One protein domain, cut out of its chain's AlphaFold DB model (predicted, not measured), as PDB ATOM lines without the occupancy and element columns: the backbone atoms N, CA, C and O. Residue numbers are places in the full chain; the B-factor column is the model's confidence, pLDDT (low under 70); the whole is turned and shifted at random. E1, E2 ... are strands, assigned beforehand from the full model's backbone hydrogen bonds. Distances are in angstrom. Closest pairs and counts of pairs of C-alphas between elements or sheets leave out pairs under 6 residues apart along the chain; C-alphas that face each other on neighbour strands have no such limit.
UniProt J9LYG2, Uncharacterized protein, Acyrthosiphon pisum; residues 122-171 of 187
ATOM      1  N   ILE A 122     188.341 143.404 241.576       82.88
ATOM      2  CA  ILE A 122     189.793 143.241 241.688       82.88
ATOM      3  C   ILE A 122     190.407 143.154 240.291       82.88
ATOM      4  O   ILE A 122     189.769 142.574 239.404       82.88
ATOM      5  N   PRO A 123     191.624 143.684 240.086       83.94
ATOM      6  CA  PRO A 123     192.342 143.492 238.841       83.94
ATOM      7  C   PRO A 123     192.460 142.009 238.492       83.94
ATOM      8  O   PRO A 123     192.659 141.154 239.361       83.94
ATOM      9  N   CYS A 124     192.317 141.705 237.214       76.12
ATOM     10  CA  CYS A 124     192.417 140.358 236.711       76.12
ATOM     11  C   CYS A 124     193.823 139.794 236.943       76.12
ATOM     12  O   CYS A 124     194.796 140.355 236.447       76.12
ATOM     13  N   PRO A 125     193.960 138.610 237.566       76.62
ATOM     14  CA  PRO A 125     195.269 137.981 237.757       76.62
ATOM     15  C   PRO A 125     195.868 137.434 236.447       76.62
ATOM     16  O   PRO A 125     196.916 136.793 236.464       76.62
ATOM     17  N   PHE A 126     195.182 137.641 235.321       74.31
ATOM     18  CA  PHE A 126     195.554 137.160 233.996       74.31
ATOM     19  C   PHE A 126     196.173 138.246 233.111       74.31
ATOM     20  O   PHE A 126     196.578 137.950 231.983       74.31
ATOM     21  N   ASP A 127     196.239 139.487 233.593       65.19
ATOM     22  CA  ASP A 127     196.841 140.582 232.842       65.19
ATOM     23  C   ASP A 127     198.335 140.302 232.613       65.19
ATOM     24  O   ASP A 127     199.084 139.974 233.530       65.19
ATOM     25  N   GLY A 128     198.760 140.373 231.347       66.06
ATOM     26  CA  GLY A 128     200.135 140.076 230.925       66.06
ATOM     27  C   GLY A 128     200.424 138.613 230.558       66.06
ATOM     28  O   GLY A 128     201.507 138.327 230.051       66.06
ATOM     29  N   LEU A 129     199.478 137.686 230.740       70.12
ATOM     30  CA  LEU A 129     199.578 136.325 230.194       70.12
ATOM     31  C   LEU A 129     199.099 136.294 228.727       70.12
ATOM     32  O   LEU A 129     198.204 137.045 228.339       70.12
ATOM     33  N   GLN A 130     199.674 135.416 227.891       70.12
ATOM     34  CA  GLN A 130     199.242 135.248 226.493       70.12
ATOM     35  C   GLN A 130     197.844 134.606 226.428       70.12
ATOM     36  O   GLN A 130     197.701 133.387 226.476       70.12
ATOM     37  N   ALA A 131     196.809 135.440 226.326       72.88
ATOM     38  CA  ALA A 131     195.442 135.033 226.017       72.88
ATOM     39  C   ALA A 131     195.284 134.646 224.528       72.88
ATOM     40  O   ALA A 131     196.049 135.132 223.688       72.88
ATOM     41  N   PRO A 132     194.275 133.827 224.162       82.06
ATOM     42  CA  PRO A 132     193.212 133.275 225.011       82.06
ATOM     43  C   PRO A 132     193.601 131.998 225.769       82.06
ATOM     44  O   PRO A 132     194.264 131.114 225.231       82.06
ATOM     45  N   PHE A 133     193.103 131.861 226.998       85.88
ATOM     46  CA  PHE A 133     193.209 130.627 227.780       85.88
ATOM     47  C   PHE A 133     192.197 129.601 227.298       85.88
ATOM     48  O   PHE A 133     191.104 129.943 226.849       85.88
ATOM     49  N   HIS A 134     192.534 128.325 227.427       89.44
ATOM     50  CA  HIS A 134     191.621 127.230 227.131       89.44
ATOM     51  C   HIS A 134     191.044 126.678 228.428       89.44
ATOM     52  O   HIS A 134     191.779 126.460 229.389       89.44
ATOM     53  N   PHE A 135     189.736 126.437 228.448       88.81
ATOM     54  CA  PHE A 135     189.072 125.812 229.584       88.81
ATOM     55  C   PHE A 135     188.062 124.763 229.124       88.81
ATOM     56  O   PHE A 135     187.532 124.797 228.009       88.81
ATOM     57  N   SER A 136     187.799 123.824 230.018       89.12
ATOM     58  CA  SER A 136     186.760 122.812 229.912       89.12
ATOM     59  C   SER A 136     185.748 123.014 231.037       89.12
ATOM     60  O   SER A 136     186.027 123.674 232.038       89.12
ATOM     61  N   TYR A 137     184.527 122.525 230.840       86.25
ATOM     62  CA  TYR A 137     183.438 122.718 231.797       86.25
ATOM     63  C   TYR A 137     182.552 121.473 231.870       86.25
ATOM     64  O   TYR A 137     182.452 120.713 230.907       86.25
ATOM     65  N   SER A 138     181.883 121.262 233.000       83.38
ATOM     66  CA  SER A 138     180.871 120.215 233.163       83.38
ATOM     67  C   SER A 138     179.479 120.843 233.292       83.38
ATOM     68  O   SER A 138     179.324 121.958 233.787       83.38
ATOM     69  N   ARG A 139     178.441 120.139 232.822       76.50
ATOM     70  CA  ARG A 139     177.031 120.579 232.917       76.50
ATOM     71  C   ARG A 139     176.264 119.817 234.004       76.50
ATOM     72  O   ARG A 139     175.102 119.481 233.812       76.50
ATOM     73  N   GLY A 140     176.932 119.491 235.113       64.38
ATOM     74  CA  GLY A 140     176.329 118.732 236.218       64.38
ATOM     75  C   GLY A 140     176.227 117.215 235.996       64.38
ATOM     76  O   GLY A 140     175.501 116.550 236.725       64.38
ATOM     77  N   GLY A 141     176.939 116.663 235.006       66.81
ATOM     78  CA  GLY A 141     177.116 115.216 234.811       66.81
ATOM     79  C   GLY A 141     178.555 114.763 235.088       66.81
ATOM     80  O   GLY A 141     179.428 115.585 235.361       66.81
ATOM     81  N   TYR A 142     178.817 113.457 234.970       64.88
ATOM     82  CA  TYR A 142     180.145 112.863 235.205       64.88
ATOM     83  C   TYR A 142     181.189 113.200 234.129       64.88
ATOM     84  O   TYR A 142     182.381 112.987 234.340       64.88
ATOM     85  N   THR A 143     180.761 113.686 232.962       77.38
ATOM     86  CA  THR A 143     181.644 113.934 231.822       77.38
ATOM     87  C   THR A 143     181.939 115.418 231.651       77.38
ATOM     88  O   THR A 143     181.055 116.276 231.618       77.38
ATOM     89  N   GLU A 144     183.225 115.716 231.527       83.12
ATOM     90  CA  GLU A 144     183.719 117.051 231.237       83.12
ATOM     91  C   GLU A 144     183.694 117.319 229.726       83.12
ATOM     92  O   GLU A 144     184.116 116.490 228.915       83.12
ATOM     93  N   CYS A 145     183.224 118.502 229.339       84.50
ATOM     94  CA  CYS A 145     183.230 118.959 227.963       84.50
ATOM     95  C   CYS A 145     184.612 119.481 227.578       84.50
ATOM     96  O   CYS A 145     184.984 120.608 227.914       84.50
ATOM     97  N   LYS A 146     185.378 118.640 226.878       86.38
ATOM     98  CA  LYS A 146     186.748 118.950 226.438       86.38
ATOM     99  C   LYS A 146     186.857 119.316 224.958       86.38
ATOM    100  O   LYS A 146     187.848 119.914 224.558       86.38
ATOM    101  N   SER A 147     185.870 118.941 224.143       84.12
ATOM    102  CA  SER A 147     185.875 119.172 222.697       84.12
ATOM    103  C   SER A 147     184.470 119.557 222.211       84.12
ATOM    104  O   SER A 147     183.531 118.819 222.521       84.12
ATOM    105  N   PRO A 148     184.303 120.675 221.476       85.81
ATOM    106  CA  PRO A 148     185.334 121.654 221.131       85.81
ATOM    107  C   PRO A 148     185.828 122.419 222.371       85.81
ATOM    108  O   PRO A 148     185.103 122.580 223.351       85.81
ATOM    109  N   VAL A 149     187.077 122.886 222.332       87.00
ATOM    110  CA  VAL A 149     187.715 123.584 223.462       87.00
ATOM    111  C   VAL A 149     187.092 124.970 223.658       87.00
ATOM    112  O   VAL A 149     187.014 125.753 222.709       87.00
ATOM    113  N   SER A 150     186.680 125.291 224.890       91.12
ATOM    114  CA  SER A 150     186.189 126.632 225.246       91.12
ATOM    115  C   SER A 150     187.353 127.579 225.530       91.12
ATOM    116  O   SER A 150     188.439 127.144 225.917       91.12
ATOM    117  N   LYS A 151     187.146 128.879 225.309       90.25
ATOM    118  CA  LYS A 151     188.207 129.892 225.394       90.25
ATOM    119  C   LYS A 151     187.843 131.000 226.364       90.25
ATOM    120  O   LYS A 151     186.711 131.465 226.347       90.25
ATOM    121  N   ALA A 152     188.791 131.457 227.160       87.06
ATOM    122  CA  ALA A 152     188.674 132.678 227.937       87.06
ATOM    123  C   ALA A 152     189.617 133.719 227.336       87.06
ATOM    124  O   ALA A 152     190.817 133.466 227.224       87.06
ATOM    125  N   ASP A 153     189.087 134.865 226.925       81.75
ATOM    126  CA  ASP A 153     189.947 135.983 226.537       81.75
ATOM    127  C   ASP A 153     190.478 136.679 227.788       81.75
ATOM    128  O   ASP A 153     189.867 136.587 228.856       81.75
ATOM    129  N   SER A 154     191.593 137.400 227.647       72.12
ATOM    130  CA  SER A 154     192.029 138.349 228.668       72.12
ATOM    131  C   SER A 154     190.957 139.412 228.913       72.12
ATOM    132  O   SER A 154     189.919 139.487 228.244       72.12
ATOM    133  N   CYS A 155     191.180 140.204 229.949       71.12
ATOM    134  CA  CYS A 155     190.116 140.957 230.559       71.12
ATOM    135  C   CYS A 155     189.538 142.046 229.645       71.12
ATOM    136  O   CYS A 155     190.240 142.862 229.063       71.12
ATOM    137  N   THR A 156     188.212 142.016 229.499       70.00
ATOM    138  CA  THR A 156     187.424 142.979 228.700       70.00
ATOM    139  C   THR A 156     187.401 144.379 229.316       70.00
ATOM    140  O   THR A 156     187.142 145.364 228.634       70.00
ATOM    141  N   SER A 157     187.681 144.440 230.614       70.50
ATOM    142  CA  SER A 157     188.032 145.600 231.436       70.50
ATOM    143  C   SER A 157     188.957 145.080 232.532       70.50
ATOM    144  O   SER A 157     188.831 143.897 232.835       70.50
ATOM    145  N   ASP A 158     189.739 145.916 233.208       75.38
ATOM    146  CA  ASP A 158     190.767 145.518 234.193       75.38
ATOM    147  C   ASP A 158     190.340 144.471 235.246       75.38
ATOM    148  O   ASP A 158     191.186 143.799 235.814       75.38
ATOM    149  N   SER A 159     189.043 144.280 235.509       80.19
ATOM    150  CA  SER A 159     188.508 143.314 236.479       80.19
ATOM    151  C   SER A 159     187.487 142.304 235.921       80.19
ATOM    152  O   SER A 159     186.710 141.732 236.690       80.19
ATOM    153  N   ARG A 160     187.363 142.139 234.593       81.94
ATOM    154  CA  ARG A 160     186.317 141.294 233.969       81.94
ATOM    155  C   ARG A 160     186.869 140.340 232.918       81.94
ATOM    156  O   ARG A 160     187.211 140.759 231.813       81.94
ATOM    157  N   LEU A 161     186.831 139.046 233.221       83.12
ATOM    158  CA  LEU A 161     187.173 137.967 232.295       83.12
ATOM    159  C   LEU A 161     185.977 137.595 231.402       83.12
ATOM    160  O   LEU A 161     184.858 137.451 231.896       83.12
ATOM    161  N   MET A 162     186.208 137.392 230.101       85.00
ATOM    162  CA  MET A 162     185.178 136.921 229.168       85.00
ATOM    163  C   MET A 162     185.362 135.435 228.860       85.00
ATOM    164  O   MET A 162     186.359 135.037 228.262       85.00
ATOM    165  N   LEU A 163     184.365 134.622 229.218       88.69
ATOM    166  CA  LEU A 163     184.334 133.188 228.930       88.69
ATOM    167  C   LEU A 163     183.505 132.908 227.667       88.69
ATOM    168  O   LEU A 163     182.307 133.181 227.619       88.69
ATOM    169  N   LYS A 164     184.131 132.309 226.653       89.31
ATOM    170  CA  LYS A 164     183.507 131.862 225.400       89.31
ATOM    171  C   LYS A 164     183.350 130.343 225.405       89.31
ATOM    172  O   LYS A 164     184.276 129.598 225.079       89.31
ATOM    173  N   PHE A 165     182.152 129.892 225.763       89.81
ATOM    174  CA  PHE A 165     181.792 128.475 225.800       89.81
ATOM    175  C   PHE A 165     181.589 127.912 224.391       89.81
ATOM    176  O   PHE A 165     180.886 128.505 223.574       89.81
ATOM    177  N   GLN A 166     182.159 126.739 224.124       90.38
ATOM    178  CA  GLN A 166     181.820 125.922 222.959       90.38
ATOM    179  C   GLN A 166     180.777 124.866 223.337       90.38
ATOM    180  O   GLN A 166     180.794 124.321 224.444       90.38
ATOM    181  N   ALA A 167     179.848 124.584 222.423       83.19
ATOM    182  CA  ALA A 167     178.829 123.560 222.629       83.19
ATOM    183  C   ALA A 167     179.436 122.163 222.444       83.19
ATOM    184  O   ALA A 167     180.032 121.873 221.408       83.19
ATOM    185  N   CYS A 168     179.265 121.297 223.439       79.19
ATOM    186  CA  CYS A 168     179.670 119.897 223.337       79.19
ATOM    187  C   CYS A 168     178.769 119.179 222.325       79.19
ATOM    188  O   CYS A 168     177.566 119.468 222.293       79.19
ATOM    189  N   PRO A 169     179.294 118.215 221.551       76.06
ATOM    190  CA  PRO A 169     178.463 117.358 220.722       76.06
ATOM    191  C   PRO A 169     177.402 116.678 221.589       76.06
ATOM    192  O   PRO A 169     177.715 116.164 222.668       76.06
ATOM    193  N   ALA A 170     176.150 116.679 221.129       65.62
ATOM    194  CA  ALA A 170     175.120 115.873 221.765       65.62
ATOM    195  C   ALA A 170     175.551 114.396 221.711       65.62
ATOM    196  O   ALA A 170     176.114 113.972 220.694       65.62
ATOM    197  N   PRO A 171     175.305 113.601 222.770       64.88
ATOM    198  CA  PRO A 171     175.436 112.159 222.643       64.88
ATOM    199  C   PRO A 171     174.571 111.693 221.460       64.88
ATOM    200  O   PRO A 171     173.504 112.275 221.228       64.88
TER     201      PRO A 171
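AT A GLANCE: This is residues 122 to 171 of the 187 residues of an uncharacterized protein of Acyrthosiphon pisum (UniProt J9LYG2). A narrow, strongly twisted sheet of three antiparallel strands makes the body, with the long, bent strand E2 in its middle and the shorter E1 and E3 along its two sides. The unnamed residues 122 to 132 loop round at the end where E2 turns into E3, and the unnamed residues 165 to 171 run on from E3 as a tail toward the other end. The printed part has 50 residues, with no named helix and three named strands in the order E1, E2, E3 both along the chain and across the sheet; the class is all strand, with 25 of the 50 residues in named strands. The whole is loose, with a radius of gyration of the C-alphas of 12.8 A, and its C-alphas span 38 by 19 by 13 A.

HOW THE PARTS SIT: The inner strand of the sheet is E2, residues 144 to 157, which bends by 93 degrees at residue 147. One edge strand is E1, residues 133 to 138, antiparallel to E2 with 129 degrees between their directions. On the two sides of the bend, C-alphas 135 and 150 face each other at 5.3 A, and C-alphas 136 and 146 at 5.2 A. Within hydrogen-bond range are N 133 and O 152 at 2.8 A, and N 145 and O 137 at 2.8 A. The other edge strand is E3, residues 160 to 164, antiparallel to E2 with 149 degrees between their directions. C-alphas 152 and 163 face each other at 4.5 A. N 164 and O 151, 2.7 A apart, and N 156 and O 160, 2.8 A apart, are within hydrogen-bond range. E1 and E2 form a hairpin, and so do E2 and E3. The three strands make a meander, each strand after the first the antiparallel neighbour of the one before. The C-alphas of the sheet lie up to 4.8 A off its best plane.

IN THESE COORDINATES: E2, Glu 144 to Ser 157, is the longest strand with 14 residues, and measures 28.9 A from first to last C-alpha. It ends at C-alpha 157, (188.032, 145.600, 231.436). E1, Phe 133 to Ser 138, measures 17.0 A and begins at C-alpha 133, (193.209, 130.627, 227.780). E3, Arg 160 to Lys 164, measures 13.0 A and ends at C-alpha 164, (183.507, 131.862, 225.400).

THE WHOLE: The two C-alphas farthest apart are those of Ile 122 and Pro 171, the first and last printed residues, at 39.2 A. The printed part has no cut. The link from E1 to E2, five residues, and the link from E2 to E3, two residues, are both tight. The mean pLDDT of the printed part is 79.4; it is under 70 at residues 127 to 128, 140 to 142 and 170 to 171.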